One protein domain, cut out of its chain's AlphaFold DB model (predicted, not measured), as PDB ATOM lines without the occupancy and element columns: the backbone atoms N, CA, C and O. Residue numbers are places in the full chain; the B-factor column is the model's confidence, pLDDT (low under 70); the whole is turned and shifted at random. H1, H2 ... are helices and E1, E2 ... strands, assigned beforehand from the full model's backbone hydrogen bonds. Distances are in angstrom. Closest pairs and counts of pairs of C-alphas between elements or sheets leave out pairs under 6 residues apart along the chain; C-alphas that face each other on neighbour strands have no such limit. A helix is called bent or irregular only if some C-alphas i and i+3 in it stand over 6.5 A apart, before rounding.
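Overview. This is residues 112 to 132 and 154 to 325 of the 326 residues of the protein "Hypothetical protein" of Polarella glacialis (UniProt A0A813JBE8). A long, twisted antiparallel sheet lies between helices: H1 runs along one face, while H6 and part of H2 pack on the other, with H5 beside H6 near strand E4. H2 runs on past one end of the sheet and makes a head there with the helical hairpin H3 and H4; at the other end lie the loop of residues 227 to 238 and E5. The arrangement has three layers, helices on both faces of a sheet, with H2, H5 and H6 on one face and H1 on the other. The printed part has 193 residues, with six named helices and five named strands in the order H1 H2 E1 H3 H4 E2 E3 E4 E5 H5 H6, and the class is mixed; the sheet order is E1 E2 E3 E4. The whole is elongated, spanning 62 by 34 by 24 A, and only just compact, close to loose, with a radius of gyration of the C-alphas of 19.1 A.

Along the chain. Begin at C-alpha 217, (18.935, 34.689, -34.073), where E2 starts; it runs 28.7 A to residue 226. E3, residues 239 to 249, spans 30.9 A, and E4, residues 261 to 271, spans 29.4 A and bends by 54 degrees at residue 265. E1 is residues 184 to 186 and E5 residues 275 to 277. Find C-alpha 113 at (39.670, 60.197, -32.502); from there H1 runs 28.7 A to residue 132. H2, residues 156 to 179, is 34.7 A long. H3 is residues 190 to 201, H4 205 to 213, H5 290 to 304, and H6 310 to 324, ending at (19.447, 62.714, -34.287). H6 is irregular: C-alphas 319 and 322 are 7.7 A apart.

Arrangement. E2, E3 and E4 form a meander, each strand the antiparallel neighbour of the one before; look at N 221 and O 245, 2.8 A, and N 244 and O 266, 2.9 A. E1 is antiparallel to E2, with N 185 and O 220 at 2.9 A. H1 lies over E2 and E3 at a height of 8.7 A. On the opposite face H6 lies over E2 and E3 at 8.6 A. H5 and H6 touch, closest at C-alphas 297 and 313, 6.1 A. H2 touches H4 with residues 159 to 166 alone, closest at C-alphas 159 and 208, 6.7 A. E5 pairs with no named strand. Every O i to N i+4 pair is within hydrogen-bond range in H1 to H5; H6 has 8 of 11.

Size, cuts and confidence. The C-alphas of Gly 204 and Asp 232 are farthest apart, 63.4 A. Residues 133 to 153 are not printed, and C-alphas 132 and 154 stand 28.6 A apart across the cut. The links E2 to E3, E3 to E4 and E5 to H5 are long. Mean pLDDT of the printed part is 90.6, and no printed residue is under 70.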
ATOM      1  N   LYS A 112      44.185  59.556 -33.998       88.56
ATOM      2  CA  LYS A 112      42.917  60.071 -34.500       88.56
ATOM      3  C   LYS A 112      41.774  59.600 -33.612       88.56
ATOM      4  O   LYS A 112      41.685  58.410 -33.298       88.56
ATOM      5  N   ALA A 113      40.874  60.515 -33.263       87.00
ATOM      6  CA  ALA A 113      39.670  60.197 -32.502       87.00
ATOM      7  C   ALA A 113      38.836  59.101 -33.193       87.00
ATOM      8  O   ALA A 113      38.350  58.185 -32.531       87.00
ATOM      9  N   SER A 114      38.754  59.146 -34.528       86.94
ATOM     10  CA  SER A 114      38.097  58.131 -35.364       86.94
ATOM     11  C   SER A 114      38.667  56.726 -35.172       86.94
ATOM     12  O   SER A 114      37.918  55.760 -35.057       86.94
ATOM     13  N   ASP A 115      39.993  56.605 -35.113       87.81
ATOM     14  CA  ASP A 115      40.668  55.307 -35.039       87.81
ATOM     15  C   ASP A 115      40.472  54.689 -33.649       87.81
ATOM     16  O   ASP A 115      40.244  53.486 -33.521       87.81
ATOM     17  N   LEU A 116      40.501  55.527 -32.606       88.69
ATOM     18  CA  LEU A 116      40.199  55.115 -31.235       88.69
ATOM     19  C   LEU A 116      38.731  54.698 -31.074       88.69
ATOM     20  O   LEU A 116      38.461  53.689 -30.424       88.69
ATOM     21  N   ALA A 117      37.791  55.438 -31.674       87.69
ATOM     22  CA  ALA A 117      36.367  55.101 -31.657       87.69
ATOM     23  C   ALA A 117      36.111  53.742 -32.320       87.69
ATOM     24  O   ALA A 117      35.464  52.871 -31.735       87.69
ATOM     25  N   HIS A 118      36.688  53.533 -33.504       87.44
ATOM     26  CA  HIS A 118      36.575  52.279 -34.235       87.44
ATOM     27  C   HIS A 118      37.197  51.102 -33.469       87.44
ATOM     28  O   HIS A 118      36.601  50.030 -33.392       87.44
ATOM     29  N   ALA A 119      38.384  51.291 -32.879       88.56
ATOM     30  CA  ALA A 119      39.053  50.254 -32.094       88.56
ATOM     31  C   ALA A 119      38.239  49.851 -30.856       88.56
ATOM     32  O   ALA A 119      38.080  48.661 -30.597       88.56
ATOM     33  N   ARG A 120      37.675  50.830 -30.139       88.31
ATOM     34  CA  ARG A 120      36.800  50.588 -28.986       88.31
ATOM     35  C   ARG A 120      35.575  49.751 -29.365       88.31
ATOM     36  O   ARG A 120      35.221  48.836 -28.629       88.31
ATOM     37  N   MET A 121      34.937  50.045 -30.498       90.62
ATOM     38  CA  MET A 121      33.774  49.271 -30.949       90.62
ATOM     39  C   MET A 121      34.138  47.865 -31.391       90.62
ATOM     40  O   MET A 121      33.409  46.932 -31.071       90.62
ATOM     41  N   ALA A 122      35.270  47.703 -32.077       90.19
ATOM     42  CA  ALA A 122      35.757  46.384 -32.458       90.19
ATOM     43  C   ALA A 122      36.059  45.513 -31.224       90.19
ATOM     44  O   ALA A 122      35.712  44.337 -31.216       90.19
ATOM     45  N   GLU A 123      36.653  46.095 -30.175       90.50
ATOM     46  CA  GLU A 123      36.922  45.400 -28.907       90.50
ATOM     47  C   GLU A 123      35.624  44.975 -28.208       90.50
ATOM     48  O   GLU A 123      35.490  43.813 -27.825       90.50
ATOM     49  N   LEU A 124      34.642  45.877 -28.099       91.94
ATOM     50  CA  LEU A 124      33.346  45.555 -27.496       91.94
ATOM     51  C   LEU A 124      32.589  44.486 -28.300       91.94
ATOM     52  O   LEU A 124      32.027  43.559 -27.719       91.94
ATOM     53  N   ALA A 125      32.607  44.576 -29.632       92.19
ATOM     54  CA  ALA A 125      31.979  43.589 -30.502       92.19
ATOM     55  C   ALA A 125      32.630  42.205 -30.367       92.19
ATOM     56  O   ALA A 125      31.926  41.195 -30.316       92.19
ATOM     57  N   GLU A 126      33.963  42.148 -30.282       92.12
ATOM     58  CA  GLU A 126      34.701  40.906 -30.036       92.12
ATOM     59  C   GLU A 126      34.358  40.325 -28.659       92.12
ATOM     60  O   GLU A 126      34.083  39.130 -28.556       92.12
ATOM     61  N   GLU A 127      34.305  41.153 -27.611       92.75
ATOM     62  CA  GLU A 127      33.930  40.711 -26.266       92.75
ATOM     63  C   GLU A 127      32.521  40.105 -26.243       92.75
ATOM     64  O   GLU A 127      32.342  38.987 -25.755       92.75
ATOM     65  N   MET A 128      31.532  40.795 -26.811       92.88
ATOM     66  CA  MET A 128      30.155  40.304 -26.882       92.88
ATOM     67  C   MET A 128      30.039  39.021 -27.707       92.88
ATOM     68  O   MET A 128      29.346  38.087 -27.302       92.88
ATOM     69  N   GLN A 129      30.752  38.934 -28.833       91.44
ATOM     70  CA  GLN A 129      30.782  37.720 -29.646       91.44
ATOM     71  C   GLN A 129      31.402  36.546 -28.876       91.44
ATOM     72  O   GLN A 129      30.866  35.440 -28.904       91.44
ATOM     73  N   ILE A 130      32.499  36.770 -28.149       89.62
ATOM     74  CA  ILE A 130      33.116  35.744 -27.302       89.62
ATOM     75  C   ILE A 130      32.146  35.305 -26.199       89.62
ATOM     76  O   ILE A 130      31.975  34.105 -26.000       89.62
ATOM     77  N   GLN A 131      31.495  36.246 -25.509       88.44
ATOM     78  CA  GLN A 131      30.536  35.941 -24.445       88.44
ATOM     79  C   GLN A 131      29.340  35.130 -24.962       88.44
ATOM     80  O   GLN A 131      28.967  34.136 -24.341       88.44
ATOM     81  N   ALA A 132      28.785  35.501 -26.118       87.06
ATOM     82  CA  ALA A 132      27.672  34.784 -26.734       87.06
ATOM     83  C   ALA A 132      28.057  33.347 -27.135       87.06
ATOM     84  O   ALA A 132      27.281  32.412 -26.948       87.06
ATOM     85  N   ALA A 154       1.287  23.973 -29.441       73.25
ATOM     86  CA  ALA A 154       1.246  24.723 -30.695       73.25
ATOM     87  C   ALA A 154       0.485  23.938 -31.774       73.25
ATOM     88  O   ALA A 154       0.683  22.733 -31.970       73.25
ATOM     89  N   SER A 155      -0.410  24.623 -32.477       81.12
ATOM     90  CA  SER A 155      -1.119  24.053 -33.615       81.12
ATOM     91  C   SER A 155      -0.149  23.782 -34.778       81.12
ATOM     92  O   SER A 155       0.883  24.446 -34.910       81.12
ATOM     93  N   PRO A 156      -0.467  22.833 -35.676       81.25
ATOM     94  CA  PRO A 156       0.349  22.592 -36.867       81.25
ATOM     95  C   PRO A 156       0.531  23.839 -37.747       81.25
ATOM     96  O   PRO A 156       1.559  23.977 -38.402       81.25
ATOM     97  N   GLU A 157      -0.455  24.742 -37.759       85.56
ATOM     98  CA  GLU A 157      -0.410  25.998 -38.515       85.56
ATOM     99  C   GLU A 157       0.577  27.000 -37.897       85.56
ATOM    100  O   GLU A 157       1.347  27.628 -38.623       85.56
ATOM    101  N   GLU A 158       0.620  27.107 -36.567       87.56
ATOM    102  CA  GLU A 158       1.596  27.946 -35.853       87.56
ATOM    103  C   GLU A 158       3.021  27.422 -36.040       87.56
ATOM    104  O   GLU A 158       3.929  28.201 -36.323       87.56
ATOM    105  N   LEU A 159       3.218  26.103 -35.965       86.12
ATOM    106  CA  LEU A 159       4.525  25.487 -36.216       86.12
ATOM    107  C   LEU A 159       4.996  25.706 -37.656       86.12
ATOM    108  O   LEU A 159       6.175  25.967 -37.882       86.12
ATOM    109  N   GLN A 160       4.090  25.630 -38.633       87.81
ATOM    110  CA  GLN A 160       4.429  25.922 -40.024       87.81
ATOM    111  C   GLN A 160       4.769  27.406 -40.218       87.81
ATOM    112  O   GLN A 160       5.753  27.722 -40.880       87.81
ATOM    113  N   THR A 161       4.006  28.303 -39.590       91.38
ATOM    114  CA  THR A 161       4.288  29.746 -39.608       91.38
ATOM    115  C   THR A 161       5.673  30.031 -39.036       91.38
ATOM    116  O   THR A 161       6.439  30.776 -39.636       91.38
ATOM    117  N   LEU A 162       6.028  29.392 -37.920       92.50
ATOM    118  CA  LEU A 162       7.345  29.517 -37.305       92.50
ATOM    119  C   LEU A 162       8.464  29.034 -38.237       92.50
ATOM    120  O   LEU A 162       9.480  29.708 -38.369       92.50
ATOM    121  N   VAL A 163       8.276  27.902 -38.920       92.44
ATOM    122  CA  VAL A 163       9.226  27.403 -39.932       92.44
ATOM    123  C   VAL A 163       9.432  28.418 -41.050       92.44
ATOM    124  O   VAL A 163      10.568  28.673 -41.448       92.44
ATOM    125  N   ASP A 164       8.349  29.005 -41.554       93.44
ATOM    126  CA  ASP A 164       8.429  29.989 -42.631       93.44
ATOM    127  C   ASP A 164       9.100  31.285 -42.149       93.44
ATOM    128  O   ASP A 164       9.948  31.825 -42.853       93.44
ATOM    129  N   CYS A 165       8.832  31.708 -40.910       95.69
ATOM    130  CA  CYS A 165       9.518  32.829 -40.261       95.69
ATOM    131  C   CYS A 165      11.022  32.578 -40.123       95.69
ATOM    132  O   CYS A 165      11.825  33.410 -40.537       95.69
ATOM    133  N   ARG A 166      11.426  31.407 -39.610       95.38
ATOM    134  CA  ARG A 166      12.844  31.038 -39.478       95.38
ATOM    135  C   ARG A 166      13.559  30.994 -40.826       95.38
ATOM    136  O   ARG A 166      14.717  31.389 -40.902       95.38
ATOM    137  N   ARG A 167      12.880  30.566 -41.893       95.38
ATOM    138  CA  ARG A 167      13.439  30.618 -43.249       95.38
ATOM    139  C   ARG A 167      13.670  32.063 -43.699       95.38
ATOM    140  O   ARG A 167      14.788  32.384 -44.085       95.38
ATOM    141  N   SER A 168      12.669  32.932 -43.564       96.50
ATOM    142  CA  SER A 168      12.800  34.356 -43.910       96.50
ATOM    143  C   SER A 168      13.893  35.064 -43.103       96.50
ATOM    144  O   SER A 168      14.622  35.888 -43.647       96.50
ATOM    145  N   GLN A 169      14.046  34.722 -41.820       96.75
ATOM    146  CA  GLN A 169      15.127  35.231 -40.969       96.75
ATOM    147  C   GLN A 169      16.506  34.854 -41.504       96.75
ATOM    148  O   GLN A 169      17.380  35.708 -41.590       96.75
ATOM    149  N   LEU A 170      16.706  33.585 -41.870       96.25
ATOM    150  CA  LEU A 170      17.980  33.122 -42.421       96.25
ATOM    151  C   LEU A 170      18.297  33.784 -43.765       96.25
ATOM    152  O   LEU A 170      19.438  34.177 -43.984       96.25
ATOM    153  N   GLU A 171      17.297  33.954 -44.632       96.56
ATOM    154  CA  GLU A 171      17.462  34.662 -45.907       96.56
ATOM    155  C   GLU A 171      17.875  36.128 -45.693       96.56
ATOM    156  O   GLU A 171      18.783  36.621 -46.365       96.56
ATOM    157  N   GLU A 172      17.259  36.825 -44.731       97.00
ATOM    158  CA  GLU A 172      17.650  38.199 -44.406       97.00
ATOM    159  C   GLU A 172      19.036  38.276 -43.753       97.00
ATOM    160  O   GLU A 172      19.806  39.176 -44.083       97.00
ATOM    161  N   LEU A 173      19.402  37.324 -42.892       95.75
ATOM    162  CA  LEU A 173      20.747  37.251 -42.310       95.75
ATOM    163  C   LEU A 173      21.827  37.056 -43.373       95.75
ATOM    164  O   LEU A 173      22.834  37.755 -43.345       95.75
ATOM    165  N   GLU A 174      21.610  36.146 -44.324       94.62
ATOM    166  CA  GLU A 174      22.541  35.912 -45.435       94.62
ATOM    167  C   GLU A 174      22.688  37.162 -46.313       94.62
ATOM    168  O   GLU A 174      23.788  37.494 -46.763       94.62
ATOM    169  N   MET A 175      21.596  37.899 -46.527       95.19
ATOM    170  CA  MET A 175      21.642  39.183 -47.217       95.19
ATOM    171  C   MET A 175      22.430  40.233 -46.419       95.19
ATOM    172  O   MET A 175      23.254  40.930 -47.007       95.19
ATOM    173  N   LEU A 176      22.210  40.349 -45.106       95.12
ATOM    174  CA  LEU A 176      22.936  41.289 -44.246       95.12
ATOM    175  C   LEU A 176      24.436  40.972 -44.203       95.12
ATOM    176  O   LEU A 176      25.246  41.885 -44.341       95.12
ATOM    177  N   GLU A 177      24.810  39.697 -44.092       94.94
ATOM    178  CA  GLU A 177      26.205  39.247 -44.159       94.94
ATOM    179  C   GLU A 177      26.846  39.616 -45.508       94.94
ATOM    180  O   GLU A 177      27.988  40.070 -45.558       94.94
ATOM    181  N   ALA A 178      26.103  39.491 -46.613       93.69
ATOM    182  CA  ALA A 178      26.586  39.877 -47.937       93.69
ATOM    183  C   ALA A 178      26.689  41.402 -48.132       93.69
ATOM    184  O   ALA A 178      27.557  41.867 -48.874       93.69
ATOM    185  N   MET A 179      25.798  42.179 -47.508       91.12
ATOM    186  CA  MET A 179      25.794  43.643 -47.581       91.12
ATOM    187  C   MET A 179      26.876  44.281 -46.705       91.12
ATOM    188  O   MET A 179      27.397  45.333 -47.073       91.12
ATOM    189  N   PHE A 180      27.215  43.645 -45.583       91.94
ATOM    190  CA  PHE A 180      28.093  44.185 -44.545       91.94
ATOM    191  C   PHE A 180      29.177  43.174 -44.126       91.94
ATOM    192  O   PHE A 180      29.241  42.781 -42.962       91.94
ATOM    193  N   PRO A 181      30.023  42.692 -45.053       89.44
ATOM    194  CA  PRO A 181      30.908  41.554 -44.797       89.44
ATOM    195  C   PRO A 181      31.985  41.819 -43.735       89.44
ATOM    196  O   PRO A 181      32.467  40.875 -43.109       89.44
ATOM    197  N   ASP A 182      32.379  43.079 -43.533       88.94
ATOM    198  CA  ASP A 182      33.419  43.456 -42.570       88.94
ATOM    199  C   ASP A 182      32.817  43.884 -41.211       88.94
ATOM    200  O   ASP A 182      33.458  43.755 -40.155       88.94
ATOM    201  N   GLU A 183      31.570  44.359 -41.235       91.94
ATOM    202  CA  GLU A 183      30.829  44.925 -40.107       91.94
ATOM    203  C   GLU A 183      29.887  43.924 -39.420       91.94
ATOM    204  O   GLU A 183      29.533  44.121 -38.255       91.94
ATOM    205  N   PHE A 184      29.474  42.867 -40.122       94.00
ATOM    206  CA  PHE A 184      28.561  41.841 -39.625       94.00
ATOM    207  C   PHE A 184      29.273  40.882 -38.665       94.00
ATOM    208  O   PHE A 184      30.279  40.250 -38.996       94.00
ATOM    209  N   ARG A 185      28.729  40.735 -37.455       94.44
ATOM    210  CA  ARG A 185      29.255  39.843 -36.417       94.44
ATOM    211  C   ARG A 185      28.121  38.974 -35.873       94.44
ATOM    212  O   ARG A 185      27.326  39.454 -35.067       94.44
ATOM    213  N   PRO A 186      28.021  37.696 -36.270       93.38
ATOM    214  CA  PRO A 186      26.992  36.821 -35.726       93.38
ATOM    215  C   PRO A 186      27.255  36.558 -34.239       93.38
ATOM    216  O   PRO A 186      28.399  36.306 -33.847       93.38
ATOM    217  N   LEU A 187      26.193  36.578 -33.429       93.31
ATOM    218  CA  LEU A 187      26.224  36.189 -32.010       93.31
ATOM    219  C   LEU A 187      25.792  34.731 -31.794       93.31
ATOM    220  O   LEU A 187      25.515  34.301 -30.679       93.31
ATOM    221  N   TYR A 188      25.751  33.951 -32.868       89.06
ATOM    222  CA  TYR A 188      25.433  32.531 -32.862       89.06
ATOM    223  C   TYR A 188      26.609  31.706 -33.383       89.06
ATOM    224  O   TYR A 188      27.395  32.147 -34.225       89.06
ATOM    225  N   ALA A 189      26.708  30.463 -32.913       87.44
ATOM    226  CA  ALA A 189      27.654  29.504 -33.466       87.44
ATOM    227  C   ALA A 189      27.214  29.077 -34.875       87.44
ATOM    228  O   ALA A 189      26.038  28.784 -35.104       87.44
ATOM    229  N   SER A 190      28.161  28.972 -35.811       85.62
ATOM    230  CA  SER A 190      27.878  28.522 -37.183       85.62
ATOM    231  C   SER A 190      27.230  27.136 -37.220       85.62
ATOM    232  O   SER A 190      26.309  26.904 -37.997       85.62
ATOM    233  N   THR A 191      27.642  26.244 -36.315       88.12
ATOM    234  CA  THR A 191      27.046  24.913 -36.155       88.12
ATOM    235  C   THR A 191      25.563  24.973 -35.802       88.12
ATOM    236  O   THR A 191      24.798  24.180 -36.335       88.12
ATOM    237  N   GLY A 192      25.136  25.930 -34.970       86.69
ATOM    238  CA  GLY A 192      23.727  26.085 -34.592       86.69
ATOM    239  C   GLY A 192      22.849  26.488 -35.777       86.69
ATOM    240  O   GLY A 192      21.779  25.920 -35.982       86.69
ATOM    241  N   VAL A 193      23.334  27.397 -36.627       90.31
ATOM    242  CA  VAL A 193      22.612  27.790 -37.848       90.31
ATOM    243  C   VAL A 193      22.611  26.677 -38.895       90.31
ATOM    244  O   VAL A 193      21.600  26.472 -39.565       90.31
ATOM    245  N   ASP A 194      23.696  25.917 -39.028       90.75
ATOM    246  CA  ASP A 194      23.730  24.760 -39.927       90.75
ATOM    247  C   ASP A 194      22.759  23.656 -39.472       90.75
ATOM    248  O   ASP A 194      22.070  23.052 -40.299       90.75
ATOM    249  N   GLU A 195      22.642  23.435 -38.161       90.50
ATOM    250  CA  GLU A 195      21.633  22.554 -37.568       90.50
ATOM    251  C   GLU A 195      20.213  23.079 -37.807       90.50
ATOM    252  O   GLU A 195      19.342  22.306 -38.211       90.50
ATOM    253  N   LEU A 196      19.977  24.387 -37.654       92.62
ATOM    254  CA  LEU A 196      18.690  25.007 -37.974       92.62
ATOM    255  C   LEU A 196      18.318  24.804 -39.447       92.62
ATOM    256  O   LEU A 196      17.207  24.364 -39.739       92.62
ATOM    257  N   ARG A 197      19.246  25.063 -40.377       93.62
ATOM    258  CA  ARG A 197      19.047  24.823 -41.817       93.62
ATOM    259  C   ARG A 197      18.711  23.357 -42.088       93.62
ATOM    260  O   ARG A 197      17.761  23.070 -42.813       93.62
ATOM    261  N   ALA A 198      19.442  22.425 -41.478       91.88
ATOM    262  CA  ALA A 198      19.169  20.997 -41.617       91.88
ATOM    263  C   ALA A 198      17.773  20.620 -41.086       91.88
ATOM    264  O   ALA A 198      17.055  19.855 -41.735       91.88
ATOM    265  N   SER A 199      17.361  21.184 -39.947       91.62
ATOM    266  CA  SER A 199      16.031  20.979 -39.365       91.62
ATOM    267  C   SER A 199      14.908  21.591 -40.211       91.62
ATOM    268  O   SER A 199      13.833  21.003 -40.288       91.62
ATOM    269  N   LEU A 200      15.141  22.714 -40.897       91.88
ATOM    270  CA  LEU A 200      14.165  23.327 -41.811       91.88
ATOM    271  C   LEU A 200      13.931  22.502 -43.089       91.88
ATOM    272  O   LEU A 200      12.826  22.516 -43.634       91.88
ATOM    273  N   GLU A 201      14.946  21.772 -43.553       89.94
ATOM    274  CA  GLU A 201      14.847  20.851 -44.698       89.94
ATOM    275  C   GLU A 201      14.289  19.471 -44.302       89.94
ATOM    276  O   GLU A 201      13.710  18.739 -45.119       89.94
ATOM    277  N   ALA A 202      14.461  19.090 -43.036       87.38
ATOM    278  CA  ALA A 202      13.972  17.831 -42.505       87.38
ATOM    279  C   ALA A 202      12.439  17.824 -42.377       87.38
ATOM    280  O   ALA A 202      11.784  18.809 -42.047       87.38
ATOM    281  N   LYS A 203      11.835  16.654 -42.614       78.12
ATOM    282  CA  LYS A 203      10.388  16.447 -42.461       78.12
ATOM    283  C   LYS A 203      10.105  15.683 -41.178       78.12
ATOM    284  O   LYS A 203      10.683  14.623 -40.959       78.12
ATOM    285  N   GLY A 204       9.141  16.154 -40.391       80.50
ATOM    286  CA  GLY A 204       8.613  15.426 -39.236       80.50
ATOM    287  C   GLY A 204       8.505  16.276 -37.975       80.50
ATOM    288  O   GLY A 204       9.047  17.371 -37.889       80.50
ATOM    289  N   ALA A 205       7.797  15.753 -36.975       81.12
ATOM    290  CA  ALA A 205       7.500  16.481 -35.741       81.12
ATOM    291  C   ALA A 205       8.738  16.770 -34.871       81.12
ATOM    292  O   ALA A 205       8.705  17.688 -34.063       81.12
ATOM    293  N   GLU A 206       9.808  15.980 -34.992       82.44
ATOM    294  CA  GLU A 206      11.077  16.230 -34.287       82.44
ATOM    295  C   GLU A 206      11.828  17.423 -34.884       82.44
ATOM    296  O   GLU A 206      12.299  18.274 -34.139       82.44
ATOM    297  N   ALA A 207      11.851  17.536 -36.215       85.12
ATOM    298  CA  ALA A 207      12.449  18.670 -36.913       85.12
ATOM    299  C   ALA A 207      11.729  19.983 -36.569       85.12
ATOM    300  O   ALA A 207      12.374  20.961 -36.211       85.12
ATOM    301  N   LEU A 208      10.390  19.975 -36.561       83.75
ATOM    302  CA  LEU A 208       9.592  21.137 -36.148       83.75
ATOM    303  C   LEU A 208       9.873  21.557 -34.700       83.75
ATOM    304  O   LEU A 208      10.003  22.745 -34.421       83.75
ATOM    305  N   ARG A 209      10.004  20.587 -33.784       83.00
ATOM    306  CA  ARG A 209      10.379  20.862 -32.390       83.00
ATOM    307  C   ARG A 209      11.788  21.441 -32.285       83.00
ATOM    308  O   ARG A 209      11.983  22.382 -31.530       83.00
ATOM    309  N   SER A 210      12.741  20.941 -33.072       86.94
ATOM    310  CA  SER A 210      14.100  21.495 -33.137       86.94
ATOM    311  C   SER A 210      14.117  22.935 -33.661       86.94
ATOM    312  O   SER A 210      14.756  23.784 -33.049       86.94
ATOM    313  N   VAL A 211      13.366  23.241 -34.728       89.00
ATOM    314  CA  VAL A 211      13.227  24.615 -35.252       89.00
ATOM    315  C   VAL A 211      12.655  25.550 -34.188       89.00
ATOM    316  O   VAL A 211      13.099  26.691 -34.056       89.00
ATOM    317  N   ALA A 212      11.680  25.071 -33.417       87.19
ATOM    318  CA  ALA A 212      11.031  25.883 -32.406       87.19
ATOM    319  C   ALA A 212      11.855  26.074 -31.128       87.19
ATOM    320  O   ALA A 212      11.785  27.135 -30.514       87.19
ATOM    321  N   ALA A 213      12.652  25.072 -30.759       87.56
ATOM    322  CA  ALA A 213      13.590  25.145 -29.645       87.56
ATOM    323  C   ALA A 213      14.857  25.948 -29.983       87.56
ATOM    324  O   ALA A 213      15.624  26.279 -29.080       87.56
ATOM    325  N   HIS A 214      15.098  26.261 -31.262       90.06
ATOM    326  CA  HIS A 214      16.251  27.064 -31.649       90.06
ATOM    327  C   HIS A 214      16.170  28.451 -30.991       90.06
ATOM    328  O   HIS A 214      15.113  29.094 -31.071       90.06
ATOM    329  N   PRO A 215      17.264  28.950 -30.382       90.25
ATOM    330  CA  PRO A 215      17.279  30.279 -29.781       90.25
ATOM    331  C   PRO A 215      16.960  31.379 -30.810       90.25
ATOM    332  O   PRO A 215      16.976  31.144 -32.027       90.25
ATOM    333  N   PRO A 216      16.602  32.594 -30.370       92.31
ATOM    334  CA  PRO A 216      16.562  33.756 -31.250       92.31
ATOM    335  C   PRO A 216      17.866  33.896 -32.043       92.31
ATOM    336  O   PRO A 216      18.940  33.527 -31.569       92.31
ATOM    337  N   LEU A 217      17.754  34.373 -33.279       94.94
ATOM    338  CA  LEU A 217      18.935  34.689 -34.073       94.94
ATOM    339  C   LEU A 217      19.351  36.111 -33.716       94.94
ATOM    340  O   LEU A 217      18.502  36.996 -33.632       94.94
ATOM    341  N   GLU A 218      20.639  36.310 -33.478       96.00
ATOM    342  CA  GLU A 218      21.179  37.573 -32.984       96.00
ATOM    343  C   GLU A 218      22.476  37.929 -33.708       96.00
ATOM    344  O   GLU A 218      23.291  37.055 -34.025       96.00
ATOM    345  N   LEU A 219      22.685  39.219 -33.955       96.88
ATOM    346  CA  LEU A 219      23.902  39.732 -34.581       96.88
ATOM    347  C   LEU A 219      24.275  41.106 -34.030       96.88
ATOM    348  O   LEU A 219      23.415  41.862 -33.581       96.88
ATOM    349  N   LEU A 220      25.555  41.442 -34.144       97.38
ATOM    350  CA  LEU A 220      26.045  42.808 -34.043       97.38
ATOM    351  C   LEU A 220      26.383  43.340 -35.432       97.38
ATOM    352  O   LEU A 220      26.938  42.628 -36.272       97.38
ATOM    353  N   LEU A 221      26.084  44.615 -35.641       97.00
ATOM    354  CA  LEU A 221      26.470  45.364 -36.821       97.00
ATOM    355  C   LEU A 221      27.309  46.569 -36.393       97.00
ATOM    356  O   LEU A 221      26.820  47.468 -35.703       97.00
ATOM    357  N   GLN A 222      28.582  46.573 -36.787       95.38
ATOM    358  CA  GLN A 222      29.515  47.660 -36.495       95.38
ATOM    359  C   GLN A 222      29.521  48.682 -37.637       95.38
ATOM    360  O   GLN A 222      30.254  48.543 -38.608       95.38
ATOM    361  N   MET A 223      28.729  49.741 -37.527       94.06
ATOM    362  CA  MET A 223      28.571  50.717 -38.603       94.06
ATOM    363  C   MET A 223      29.493  51.921 -38.428       94.06
ATOM    364  O   MET A 223      29.650  52.455 -37.330       94.06
ATOM    365  N   THR A 224      30.057  52.381 -39.545       93.94
ATOM    366  CA  THR A 224      30.791  53.648 -39.641       93.94
ATOM    367  C   THR A 224      30.095  54.533 -40.668       93.94
ATOM    368  O   THR A 224      30.116  54.240 -41.861       93.94
ATOM    369  N   VAL A 225      29.466  55.609 -40.205       93.69
ATOM    370  CA  VAL A 225      28.616  56.481 -41.018       93.69
ATOM    371  C   VAL A 225      29.220  57.888 -41.059       93.69
ATOM    372  O   VAL A 225      29.237  58.570 -40.031       93.69
ATOM    373  N   PRO A 226      29.759  58.341 -42.204       92.56
ATOM    374  CA  PRO A 226      30.258  59.704 -42.343       92.56
ATOM    375  C   PRO A 226      29.102  60.705 -42.445       92.56
ATOM    376  O   PRO A 226      28.071  60.415 -43.045       92.56
ATOM    377  N   ASP A 227      29.284  61.899 -41.884       91.06
ATOM    378  CA  ASP A 227      28.342  63.002 -42.075       91.06
ATOM    379  C   ASP A 227      28.483  63.553 -43.495       91.06
ATOM    380  O   ASP A 227      29.553  64.024 -43.888       91.06
ATOM    381  N   GLU A 228      27.406  63.481 -44.276       87.94
ATOM    382  CA  GLU A 228      27.386  63.999 -45.646       87.94
ATOM    383  C   GLU A 228      27.248  65.527 -45.703       87.94
ATOM    384  O   GLU A 228      27.448  66.128 -46.764       87.94
ATOM    385  N   ARG A 229      26.915  66.175 -44.576       84.81
ATOM    386  CA  ARG A 229      26.850  67.638 -44.491       84.81
ATOM    387  C   ARG A 229      28.218  68.247 -44.761       84.81
ATOM    388  O   ARG A 229      29.267  67.700 -44.423       84.81
ATOM    389  N   SER A 230      28.211  69.422 -45.379       80.50
ATOM    390  CA  SER A 230      29.459  70.111 -45.690       80.50
ATOM    391  C   SER A 230      30.169  70.561 -44.403       80.50
ATOM    392  O   SER A 230      29.500  70.935 -43.438       80.50
ATOM    393  N   PRO A 231      31.516  70.620 -44.379       79.06
ATOM    394  CA  PRO A 231      32.249  71.143 -43.227       79.06
ATOM    395  C   PRO A 231      31.799  72.549 -42.810       79.06
ATOM    396  O   PRO A 231      31.854  72.898 -41.639       79.06
ATOM    397  N   ASP A 232      31.309  73.366 -43.744       82.25
ATOM    398  CA  ASP A 232      30.786  74.700 -43.439       82.25
ATOM    399  C   ASP A 232      29.526  74.647 -42.546       82.25
ATOM    400  O   ASP A 232      29.324  75.526 -41.708       82.25
ATOM    401  N   GLU A 233      28.702  73.602 -42.680       80.69
ATOM    402  CA  GLU A 233      27.482  73.384 -41.887       80.69
ATOM    403  C   GLU A 233      27.770  72.786 -40.503       80.69
ATOM    404  O   GLU A 233      26.988  72.974 -39.572       80.69
ATOM    405  N   THR A 234      28.911  72.114 -40.341       78.88
ATOM    406  CA  THR A 234      29.343  71.454 -39.096       78.88
ATOM    407  C   THR A 234      30.379  72.271 -38.312       78.88
ATOM    408  O   THR A 234      30.965  71.787 -37.341       78.88
ATOM    409  N   GLY A 235      30.636  73.521 -38.714       82.50
ATOM    410  CA  GLY A 235      31.606  74.396 -38.048       82.50
ATOM    411  C   GLY A 235      33.069  74.011 -38.299       82.50
ATOM    412  O   GLY A 235      33.925  74.256 -37.451       82.50
ATOM    413  N   GLY A 236      33.349  73.414 -39.454       84.62
ATOM    414  CA  GLY A 236      34.663  72.975 -39.923       84.62
ATOM    415  C   GLY A 236      34.993  71.516 -39.609       84.62
ATOM    416  O   GLY A 236      36.109  71.091 -39.895       84.62
ATOM    417  N   LYS A 237      34.057  70.760 -39.022       87.44
ATOM    418  CA  LYS A 237      34.285  69.387 -38.550       87.44
ATOM    419  C   LYS A 237      33.923  68.347 -39.599       87.44
ATOM    420  O   LYS A 237      32.960  68.521 -40.344       87.44
ATOM    421  N   GLN A 238      34.632  67.225 -39.610       90.19
ATOM    422  CA  GLN A 238      34.255  66.073 -40.423       90.19
ATOM    423  C   GLN A 238      33.749  64.967 -39.505       90.19
ATOM    424  O   GLN A 238      34.513  64.116 -39.062       90.19
ATOM    425  N   LEU A 239      32.462  65.010 -39.177       92.31
ATOM    426  CA  LEU A 239      31.887  64.082 -38.212       92.31
ATOM    427  C   LEU A 239      31.730  62.684 -38.818       92.31
ATOM    428  O   LEU A 239      31.342  62.522 -39.973       92.31
ATOM    429  N   ILE A 240      32.024  61.669 -38.012       93.56
ATOM    430  CA  ILE A 240      31.786  60.260 -38.314       93.56
ATOM    431  C   ILE A 240      31.088  59.647 -37.103       93.56
ATOM    432  O   ILE A 240      31.564  59.778 -35.973       93.56
ATOM    433  N   ALA A 241      29.959  58.988 -37.344       94.44
ATOM    434  CA  ALA A 241      29.252  58.195 -36.360       94.44
ATOM    435  C   ALA A 241      29.747  56.752 -36.429       94.44
ATOM    436  O   ALA A 241      29.687  56.101 -37.468       94.44
ATOM    437  N   PHE A 242      30.225  56.257 -35.303       94.50
ATOM    438  CA  PHE A 242      30.533  54.863 -35.068       94.50
ATOM    439  C   PHE A 242      29.386  54.301 -34.224       94.50
ATOM    440  O   PHE A 242      28.992  54.915 -33.225       94.50
ATOM    441  N   ILE A 243      28.809  53.183 -34.648       95.38
ATOM    442  CA  ILE A 243      27.638  52.573 -34.014       95.38
ATOM    443  C   ILE A 243      27.890  51.076 -33.878       95.38
ATOM    444  O   ILE A 243      28.198  50.417 -34.869       95.38
ATOM    445  N   LEU A 244      27.702  50.533 -32.677       96.56
ATOM    446  CA  LEU A 244      27.573  49.097 -32.464       96.56
ATOM    447  C   LEU A 244      26.104  48.776 -32.179       96.56
ATOM    448  O   LEU A 244      25.588  49.084 -31.104       96.56
ATOM    449  N   LEU A 245      25.432  48.196 -33.172       97.38
ATOM    450  CA  LEU A 245      24.011  47.866 -33.121       97.38
ATOM    451  C   LEU A 245      23.831  46.361 -32.907       97.38
ATOM    452  O   LEU A 245      24.243  45.569 -33.750       97.38
ATOM    453  N   HIS A 246      23.185  45.971 -31.815       97.62
ATOM    454  CA  HIS A 246      22.715  44.610 -31.572       97.62
ATOM    455  C   HIS A 246      21.289  44.453 -32.086       97.62
ATOM    456  O   HIS A 246      20.412  45.270 -31.794       97.62
ATOM    457  N   ILE A 247      21.077  43.417 -32.893       97.88
ATOM    458  CA  ILE A 247      19.793  43.106 -33.514       97.88
ATOM    459  C   ILE A 247      19.384  41.701 -33.092       97.88
ATOM    460  O   ILE A 247      20.132  40.743 -33.306       97.88
ATOM    461  N   VAL A 248      18.179  41.584 -32.539       97.06
ATOM    462  CA  VAL A 248      17.573  40.311 -32.136       97.06
ATOM    463  C   VAL A 248      16.378  40.033 -33.037       97.06
ATOM    464  O   VAL A 248      15.521  40.896 -33.230       97.06
ATOM    465  N   PHE A 249      16.306  38.820 -33.577       96.62
ATOM    466  CA  PHE A 249      15.194  38.343 -34.393       96.62
ATOM    467  C   PHE A 249      14.277  37.475 -33.521       96.62
ATOM    468  O   PHE A 249      14.617  36.313 -33.245       96.62
ATOM    469  N   PRO A 250      13.101  37.982 -33.093       94.94
ATOM    470  CA  PRO A 250      12.129  37.162 -32.387       94.94
ATOM    471  C   PRO A 250      11.743  35.938 -33.220       94.94
ATOM    472  O   PRO A 250      11.665  36.040 -34.442       94.94
ATOM    473  N   PRO A 251      11.412  34.785 -32.614       92.75
ATOM    474  CA  PRO A 251      11.139  33.559 -33.368       92.75
ATOM    475  C   PRO A 251      10.065  33.705 -34.457       92.75
ATOM    476  O   PRO A 251      10.176  33.098 -35.516       92.75
ATOM    477  N   MET A 252       9.064  34.553 -34.215       94.19
ATOM    478  CA  MET A 252       7.935  34.795 -35.118       94.19
ATOM    479  C   MET A 252       8.138  35.971 -36.086       94.19
ATOM    480  O   MET A 252       7.245  36.252 -36.881       94.19
ATOM    481  N   TYR A 253       9.279  36.662 -36.054       96.19
ATOM    482  CA  TYR A 253       9.597  37.685 -37.050       96.19
ATOM    483  C   TYR A 253       9.703  37.045 -38.452       96.19
ATOM    484  O   TYR A 253      10.355  36.005 -38.565       96.19
ATOM    485  N   PRO A 254       9.127  37.621 -39.526       95.94
ATOM    486  CA  PRO A 254       8.580  38.979 -39.633       95.94
ATOM    487  C   PRO A 254       7.058  39.120 -39.455       95.94
ATOM    488  O   PRO A 254       6.476  40.080 -39.953       95.94
ATOM    489  N   THR A 255       6.370  38.216 -38.751       94.81
ATOM    490  CA  THR A 255       4.905  38.328 -38.598       94.81
ATOM    491  C   THR A 255       4.461  39.622 -37.886       94.81
ATOM    492  O   THR A 255       5.190  40.143 -37.033       94.81
ATOM    493  N   PRO A 256       3.252  40.148 -38.186       93.94
ATOM    494  CA  PRO A 256       2.776  41.405 -37.613       93.94
ATOM    495  C   PRO A 256       2.771  41.394 -36.084       93.94
ATOM    496  O   PRO A 256       2.215  40.490 -35.460       93.94
ATOM    497  N   GLY A 257       3.353  42.432 -35.484       91.75
ATOM    498  CA  GLY A 257       3.453  42.575 -34.029       91.75
ATOM    499  C   GLY A 257       4.651  41.853 -33.410       91.75
ATOM    500  O   GLY A 257       4.767  41.832 -32.187       91.75
ATOM    501  N   THR A 258       5.546  41.297 -34.231       93.69
ATOM    502  CA  THR A 258       6.812  40.692 -33.779       93.69
ATOM    503  C   THR A 258       8.022  41.338 -34.468       93.69
ATOM    504  O   THR A 258       8.743  40.659 -35.194       93.69
ATOM    505  N   PRO A 259       8.196  42.673 -34.375       95.56
ATOM    506  CA  PRO A 259       9.310  43.375 -35.019       95.56
ATOM    507  C   PRO A 259      10.660  42.918 -34.447       95.56
ATOM    508  O   PRO A 259      10.698  42.420 -33.322       95.56
ATOM    509  N   PRO A 260      11.765  43.086 -35.192       96.56
ATOM    510  CA  PRO A 260      13.092  42.825 -34.664       96.56
ATOM    511  C   PRO A 260      13.403  43.825 -33.543       96.56
ATOM    512  O   PRO A 260      12.933  44.968 -33.553       96.56
ATOM    513  N   GLU A 261      14.193  43.402 -32.564       96.56
ATOM    514  CA  GLU A 261      14.615  44.264 -31.460       96.56
ATOM    515  C   GLU A 261      15.966  44.900 -31.798       96.56
ATOM    516  O   GLU A 261      16.835  44.257 -32.388       96.56
ATOM    517  N   PHE A 262      16.121  46.177 -31.449       96.62
ATOM    518  CA  PHE A 262      17.309  46.976 -31.745       96.62
ATOM    519  C   PHE A 262      17.875  47.539 -30.444       96.62
ATOM    520  O   PHE A 262      17.173  48.258 -29.724       96.62
ATOM    521  N   HIS A 263      19.149  47.264 -30.174       96.12
ATOM    522  CA  HIS A 263      19.868  47.771 -29.010       96.12
ATOM    523  C   HIS A 263      21.167  48.449 -29.447       96.12
ATOM    524  O   HIS A 263      21.961  47.897 -30.203       96.12
ATOM    525  N   PHE A 264      21.377  49.679 -28.986       94.81
ATOM    526  CA  PHE A 264      22.625  50.399 -29.206       94.81
ATOM    527  C   PHE A 264      23.580  50.084 -28.057       94.81
ATOM    528  O   PHE A 264      23.414  50.611 -26.956       94.81
ATOM    529  N   GLU A 265      24.565  49.234 -28.327       95.19
ATOM    530  CA  GLU A 265      25.569  48.813 -27.343       95.19
ATOM    531  C   GLU A 265      26.624  49.898 -27.130       95.19
ATOM    532  O   GLU A 265      27.064  50.160 -26.010       95.19
ATOM    533  N   ASP A 266      26.993  50.589 -28.210       93.12
ATOM    534  CA  ASP A 266      27.818  51.787 -28.143       93.12
ATOM    535  C   ASP A 266      27.509  52.726 -29.309       93.12
ATOM    536  O   ASP A 266      27.204  52.294 -30.424       93.12
ATOM    537  N   VAL A 267      27.624  54.029 -29.057       92.62
ATOM    538  CA  VAL A 267      27.539  55.072 -30.084       92.62
ATOM    539  C   VAL A 267      28.567  56.142 -29.782       92.62
ATOM    540  O   VAL A 267      28.615  56.701 -28.684       92.62
ATOM    541  N   MET A 268      29.370  56.466 -30.787       91.94
ATOM    542  CA  MET A 268      30.376  57.509 -30.700       91.94
ATOM    543  C   MET A 268      30.344  58.345 -31.967       91.94
ATOM    544  O   MET A 268      30.557  57.825 -33.053       91.94
ATOM    545  N   ILE A 269      30.133  59.648 -31.829       92.81
ATOM    546  CA  ILE A 269      30.307  60.583 -32.940       92.81
ATOM    547  C   ILE A 269      31.594  61.355 -32.681       92.81
ATOM    548  O   ILE A 269      31.698  62.051 -31.672       92.81
ATOM    549  N   ALA A 270      32.565  61.203 -33.575       91.00
ATOM    550  CA  ALA A 270      33.884  61.819 -33.475       91.00
ATOM    551  C   ALA A 270      34.187  62.648 -34.726       91.00
ATOM    552  O   ALA A 270      33.670  62.365 -35.807       91.00
ATOM    553  N   ASP A 271      35.044  63.659 -34.597       90.31
ATOM    554  CA  ASP A 271      35.616  64.344 -35.756       90.31
ATOM    555  C   ASP A 271      36.776  63.505 -36.316       90.31
ATOM    556  O   ASP A 271      37.707  63.135 -35.598       90.31
ATOM    557  N   ALA A 272      36.731  63.209 -37.613       87.25
ATOM    558  CA  ALA A 272      37.748  62.449 -38.335       87.25
ATOM    559  C   ALA A 272      39.140  63.097 -38.294       87.25
ATOM    560  O   ALA A 272      40.150  62.428 -38.541       87.25
ATOM    561  N   ASN A 273      39.186  64.406 -38.034       87.00
ATOM    562  CA  ASN A 273      40.412  65.192 -37.995       87.00
ATOM    563  C   ASN A 273      40.893  65.501 -36.575       87.00
ATOM    564  O   ASN A 273      41.969  66.081 -36.439       87.00
ATOM    565  N   ASP A 274      40.127  65.141 -35.538       88.62
ATOM    566  CA  ASP A 274      40.550  65.390 -34.163       88.62
ATOM    567  C   ASP A 274      41.639  64.405 -33.726       88.62
ATOM    568  O   ASP A 274      41.629  63.214 -34.060       88.62
ATOM    569  N   GLU A 275      42.597  64.933 -32.969       88.75
ATOM    570  CA  GLU A 275      43.782  64.229 -32.506       88.75
ATOM    571  C   GLU A 275      43.817  64.222 -30.976       88.75
ATOM    572  O   GLU A 275      43.873  65.255 -30.305       88.75
ATOM    573  N   ILE A 276      43.812  63.018 -30.414       82.56
ATOM    574  CA  ILE A 276      43.679  62.774 -28.984       82.56
ATOM    575  C   ILE A 276      44.963  62.112 -28.479       82.56
ATOM    576  O   ILE A 276      45.453  61.133 -29.043       82.56
ATOM    577  N   GLY A 277      45.522  62.664 -27.401       78.88
ATOM    578  CA  GLY A 277      46.646  62.057 -26.686       78.88
ATOM    579  C   GLY A 277      46.212  60.819 -25.899       78.88
ATOM    580  O   GLY A 277      45.077  60.739 -25.439       78.88
ATOM    581  N   LEU A 278      47.124  59.864 -25.702       71.00
ATOM    582  CA  LEU A 278      46.870  58.601 -24.980       71.00
ATOM    583  C   LEU A 278      46.280  58.762 -23.573       71.00
ATOM    584  O   LEU A 278      45.631  57.850 -23.066       71.00
ATOM    585  N   ASP A 279      46.557  59.880 -22.915       72.69
ATOM    586  CA  ASP A 279      46.103  60.190 -21.562       72.69
ATOM    587  C   ASP A 279      44.684  60.783 -21.524       72.69
ATOM    588  O   ASP A 279      44.094  60.917 -20.446       72.69
ATOM    589  N   LYS A 280      44.119  61.131 -22.686       72.69
ATOM    590  CA  LYS A 280      42.813  61.771 -22.809       72.69
ATOM    591  C   LYS A 280      41.726  60.753 -23.141       72.69
ATOM    592  O   LYS A 280      41.893  59.841 -23.941       72.69
ATOM    593  N   VAL A 281      40.573  60.943 -22.508       76.12
ATOM    594  CA  VAL A 281      39.375  60.135 -22.752       76.12
ATOM    595  C   VAL A 281      38.722  60.590 -24.055       76.12
ATOM    596  O   VAL A 281      38.541  61.790 -24.255       76.12
ATOM    597  N   LEU A 282      38.346  59.634 -24.903       78.94
ATOM    598  CA  LEU A 282      37.518  59.873 -26.082       78.94
ATOM    599  C   LEU A 282      36.093  60.241 -25.642       78.94
ATOM    600  O   LEU A 282      35.427  59.453 -24.964       78.94
ATOM    601  N   TRP A 283      35.637  61.431 -26.026       77.81
ATOM    602  CA  TRP A 283      34.292  61.932 -25.741       77.81
ATOM    603  C   TRP A 283      33.507  62.113 -27.038       77.81
ATOM    604  O   TRP A 283      34.111  62.463 -28.051       77.81
ATOM    605  N   PRO A 284      32.178  61.916 -27.015       80.56
ATOM    606  CA  PRO A 284      31.354  62.216 -28.172       80.56
ATOM    607  C   PRO A 284      31.336  63.726 -28.432       80.56
ATOM    608  O   PRO A 284      31.200  64.531 -27.508       80.56
ATOM    609  N   GLU A 285      31.447  64.095 -29.705       84.19
ATOM    610  CA  GLU A 285      31.430  65.484 -30.176       84.19
ATOM    611  C   GLU A 285      30.047  66.138 -30.068       84.19
ATOM    612  O   GLU A 285      29.934  67.363 -29.994       84.19
ATOM    613  N   VAL A 286      28.997  65.318 -30.062       83.81
ATOM    614  CA  VAL A 286      27.589  65.723 -30.123       83.81
ATOM    615  C   VAL A 286      26.753  64.861 -29.184       83.81
ATOM    616  O   VAL A 286      27.108  63.719 -28.877       83.81
ATOM    617  N   ASN A 287      25.629  65.403 -28.722       84.62
ATOM    618  CA  ASN A 287      24.647  64.615 -27.989       84.62
ATOM    619  C   ASN A 287      23.788  63.846 -28.992       84.62
ATOM    620  O   ASN A 287      23.269  64.426 -29.941       84.62
ATOM    621  N   PHE A 288      23.611  62.552 -28.761       88.12
ATOM    622  CA  PHE A 288      22.865  61.679 -29.657       88.12
ATOM    623  C   PHE A 288      21.627  61.124 -28.951       88.12
ATOM    624  O   PHE A 288      21.741  60.529 -27.875       88.12
ATOM    625  N   ASP A 289      20.442  61.337 -29.532       91.56
ATOM    626  CA  ASP A 289      19.183  60.829 -28.974       91.56
ATOM    627  C   ASP A 289      18.896  59.403 -29.461       91.56
ATOM    628  O   ASP A 289      18.127  59.167 -30.394       91.56
ATOM    629  N   VAL A 290      19.528  58.439 -28.786       90.94
ATOM    630  CA  VAL A 290      19.362  57.001 -29.047       90.94
ATOM    631  C   VAL A 290      17.895  56.569 -28.945       90.94
ATOM    632  O   VAL A 290      17.430  55.762 -29.743       90.94
ATOM    633  N   ASN A 291      17.148  57.094 -27.971       92.12
ATOM    634  CA  ASN A 291      15.788  56.624 -27.697       92.12
ATOM    635  C   ASN A 291      14.815  57.041 -28.799       92.12
ATOM    636  O   ASN A 291      13.942  56.255 -29.178       92.12
ATOM    637  N   LEU A 292      14.963  58.267 -29.304       93.50
ATOM    638  CA  LEU A 292      14.181  58.728 -30.443       93.50
ATOM    639  C   LEU A 292      14.469  57.864 -31.675       93.50
ATOM    640  O   LEU A 292      13.528  57.349 -32.273       93.50
ATOM    641  N   LEU A 293      15.747  57.611 -31.975       93.62
ATOM    642  CA  LEU A 293      16.131  56.804 -33.131       93.62
ATOM    643  C   LEU A 293      15.596  55.365 -33.039       93.62
ATOM    644  O   LEU A 293      14.990  54.884 -33.992       93.62
ATOM    645  N   ILE A 294      15.733  54.700 -31.882       94.75
ATOM    646  CA  ILE A 294      15.137  53.370 -31.649       94.75
ATOM    647  C   ILE A 294      13.623  53.411 -31.883       94.75
ATOM    648  O   ILE A 294      13.073  52.505 -32.506       94.75
ATOM    649  N   THR A 295      12.938  54.448 -31.393       95.06
ATOM    650  CA  THR A 295      11.482  54.579 -31.556       95.06
ATOM    651  C   THR A 295      11.093  54.662 -33.033       95.06
ATOM    652  O   THR A 295      10.145  53.998 -33.452       95.06
ATOM    653  N   GLU A 296      11.830  55.431 -33.835       96.38
ATOM    654  CA  GLU A 296      11.593  55.548 -35.277       96.38
ATOM    655  C   GLU A 296      11.917  54.245 -36.027       96.38
ATOM    656  O   GLU A 296      11.124  53.812 -36.864       96.38
ATOM    657  N   MET A 297      13.013  53.564 -35.671       96.38
ATOM    658  CA  MET A 297      13.364  52.245 -36.220       96.38
ATOM    659  C   MET A 297      12.270  51.206 -35.943       96.38
ATOM    660  O   MET A 297      11.875  50.460 -36.838       96.38
ATOM    661  N   GLN A 298      11.745  51.175 -34.716       95.31
ATOM    662  CA  GLN A 298      10.674  50.259 -34.319       95.31
ATOM    663  C   GLN A 298       9.352  50.571 -35.030       95.31
ATOM    664  O   GLN A 298       8.647  49.656 -35.459       95.31
ATOM    665  N   GLN A 299       9.028  51.853 -35.213       95.44
ATOM    666  CA  GLN A 299       7.853  52.252 -35.988       95.44
ATOM    667  C   GLN A 299       7.983  51.818 -37.455       95.44
ATOM    668  O   GLN A 299       7.051  51.236 -38.005       95.44
ATOM    669  N   MET A 300       9.151  52.030 -38.065       96.12
ATOM    670  CA  MET A 300       9.419  51.595 -39.436       96.12
ATOM    671  C   MET A 300       9.327  50.073 -39.580       96.12
ATOM    672  O   MET A 300       8.744  49.585 -40.548       96.12
ATOM    673  N   ALA A 301       9.844  49.315 -38.608       95.56
ATOM    674  CA  ALA A 301       9.696  47.865 -38.592       95.56
ATOM    675  C   ALA A 301       8.225  47.446 -38.611       95.56
ATOM    676  O   ALA A 301       7.841  46.610 -39.426       95.56
ATOM    677  N   ALA A 302       7.401  48.055 -37.756       93.75
ATOM    678  CA  ALA A 302       5.972  47.768 -37.689       93.75
ATOM    679  C   ALA A 302       5.228  48.116 -38.993       93.75
ATOM    680  O   ALA A 302       4.286  47.412 -39.355       93.75
ATOM    681  N   ASP A 303       5.658  49.163 -39.704       94.81
ATOM    682  CA  ASP A 303       5.040  49.606 -40.961       94.81
ATOM    683  C   ASP A 303       5.388  48.705 -42.162       94.81
ATOM    684  O   ASP A 303       4.604  48.620 -43.109       94.81
ATOM    685  N   ILE A 304       6.549  48.037 -42.139       95.88
ATOM    686  CA  ILE A 304       7.008  47.135 -43.216       95.88
ATOM    687  C   ILE A 304       6.472  45.707 -43.032       95.88
ATOM    688  O   ILE A 304       6.290  44.981 -44.010       95.88
ATOM    689  N   GLN A 305       6.192  45.291 -41.794       93.06
ATOM    690  CA  GLN A 305       5.644  43.962 -41.535       93.06
ATOM    691  C   GLN A 305       4.374  43.688 -42.363       93.06
ATOM    692  O   GLN A 305       3.498  44.551 -42.472       93.06
ATOM    693  N   PRO A 306       4.224  42.472 -42.922       93.94
ATOM    694  CA  PRO A 306       4.900  41.228 -42.543       93.94
ATOM    695  C   PRO A 306       6.183  40.882 -43.327       93.94
ATOM    696  O   PRO A 306       6.590  39.722 -43.315       93.94
ATOM    697  N   ASP A 307       6.802  41.828 -44.036       95.62
ATOM    698  CA  ASP A 307       8.017  41.559 -44.814       95.62
ATOM    699  C   ASP A 307       9.307  41.726 -43.970       95.62
ATOM    700  O   ASP A 307       9.321  42.533 -43.031       95.62
ATOM    701  N   PRO A 308      10.403  40.997 -44.285       96.25
ATOM    702  CA  PRO A 308      11.726  41.260 -43.716       96.25
ATOM    703  C   PRO A 308      12.166  42.712 -43.967       96.25
ATOM    704  O   PRO A 308      11.968  43.266 -45.050       96.25
ATOM    705  N   CYS A 309      12.740  43.351 -42.956       96.50
ATOM    706  CA  CYS A 309      12.835  44.804 -42.847       96.50
ATOM    707  C   CYS A 309      14.122  45.314 -42.189       96.50
ATOM    708  O   CYS A 309      14.381  46.517 -42.246       96.50
ATOM    709  N   VAL A 310      14.951  44.442 -41.604       97.06
ATOM    710  CA  VAL A 310      16.185  44.846 -40.913       97.06
ATOM    711  C   VAL A 310      17.118  45.591 -41.862       97.06
ATOM    712  O   VAL A 310      17.603  46.664 -41.515       97.06
ATOM    713  N   HIS A 311      17.320  45.095 -43.085       94.12
ATOM    714  CA  HIS A 311      18.195  45.764 -44.060       94.12
ATOM    715  C   HIS A 311      17.717  47.181 -44.425       94.12
ATOM    716  O   HIS A 311      18.533  48.097 -44.560       94.12
ATOM    717  N   ALA A 312      16.402  47.374 -44.568       94.88
ATOM    718  CA  ALA A 312      15.807  48.660 -44.908       94.88
ATOM    719  C   ALA A 312      15.968  49.653 -43.752       94.88
ATOM    720  O   ALA A 312      16.353  50.799 -43.974       94.88
ATOM    721  N   ILE A 313      15.753  49.189 -42.519       96.25
ATOM    722  CA  ILE A 313      15.907  49.992 -41.302       96.25
ATOM    723  C   ILE A 313      17.367  50.385 -41.087       96.25
ATOM    724  O   ILE A 313      17.653  51.547 -40.820       96.25
ATOM    725  N   VAL A 314      18.301  49.443 -41.240       94.38
ATOM    726  CA  VAL A 314      19.745  49.703 -41.134       94.38
ATOM    727  C   VAL A 314      20.195  50.719 -42.188       94.38
ATOM    728  O   VAL A 314      20.930  51.655 -41.870       94.38
ATOM    729  N   SER A 315      19.715  50.580 -43.427       92.56
ATOM    730  CA  SER A 315      20.012  51.532 -44.505       92.56
ATOM    731  C   SER A 315      19.467  52.924 -44.175       92.56
ATOM    732  O   SER A 315      20.218  53.898 -44.193       92.56
ATOM    733  N   TRP A 316      18.199  53.019 -43.767       95.06
ATOM    734  CA  TRP A 316      17.593  54.278 -43.337       95.06
ATOM    735  C   TRP A 316      18.343  54.913 -42.159       95.06
ATOM    736  O   TRP A 316      18.581  56.121 -42.157       95.06
ATOM    737  N   MET A 317      18.764  54.113 -41.179       94.31
ATOM    738  CA  MET A 317      19.520  54.593 -40.026       94.31
ATOM    739  C   MET A 317      20.848  55.225 -40.462       94.31
ATOM    740  O   MET A 317      21.210  56.284 -39.950       94.31
ATOM    741  N   SER A 318      21.547  54.628 -41.434       91.75
ATOM    742  CA  SER A 318      22.783  55.207 -41.979       91.75
ATOM    743  C   SER A 318      22.559  56.576 -42.635       91.75
ATOM    744  O   SER A 318      23.405  57.457 -42.528       91.75
ATOM    745  N   GLU A 319      21.387  56.810 -43.221       91.25
ATOM    746  CA  GLU A 319      21.033  58.099 -43.826       91.25
ATOM    747  C   GLU A 319      20.569  59.139 -42.787       91.25
ATOM    748  O   GLU A 319      20.659  60.343 -43.021       91.25
ATOM    749  N   ASN A 320      20.066  58.696 -41.627       92.56
ATOM    750  CA  ASN A 320      19.361  59.553 -40.664       92.56
ATOM    751  C   ASN A 320      20.055  59.684 -39.300       92.56
ATOM    752  O   ASN A 320      19.582  60.432 -38.446       92.56
ATOM    753  N   VAL A 321      21.198  59.034 -39.070       93.56
ATOM    754  CA  VAL A 321      21.905  59.123 -37.779       93.56
ATOM    755  C   VAL A 321      22.211  60.578 -37.388       93.56
ATOM    756  O   VAL A 321      21.994  60.986 -36.249       93.56
ATOM    757  N   PHE A 322      22.635  61.416 -38.333       92.12
ATOM    758  CA  PHE A 322      23.026  62.798 -38.036       92.12
ATOM    759  C   PHE A 322      21.854  63.767 -37.845       92.12
ATOM    760  O   PHE A 322      22.066  64.858 -37.311       92.12
ATOM    761  N   SER A 323      20.623  63.392 -38.214       90.81
ATOM    762  CA  SER A 323      19.430  64.178 -37.858       90.81
ATOM    763  C   SER A 323      19.069  64.040 -36.371       90.81
ATOM    764  O   SER A 323      18.378  64.898 -35.824       90.81
ATOM    765  N   HIS A 324      19.615  63.015 -35.709       90.12
ATOM    766  CA  HIS A 324      19.447  62.714 -34.287       90.12
ATOM    767  C   HIS A 324      20.623  63.194 -33.417       90.12
ATOM    768  O   HIS A 324      20.652  62.948 -32.208       90.12
ATOM    769  N   ALA A 325      21.592  63.886 -34.023       86.56
ATOM    770  CA  ALA A 325      22.760  64.453 -33.361       86.56
ATOM    771  C   ALA A 325      22.596  65.971 -33.144       86.56
ATOM    772  O   ALA A 325      22.340  66.710 -34.098       86.56
TER     773      ALA A 325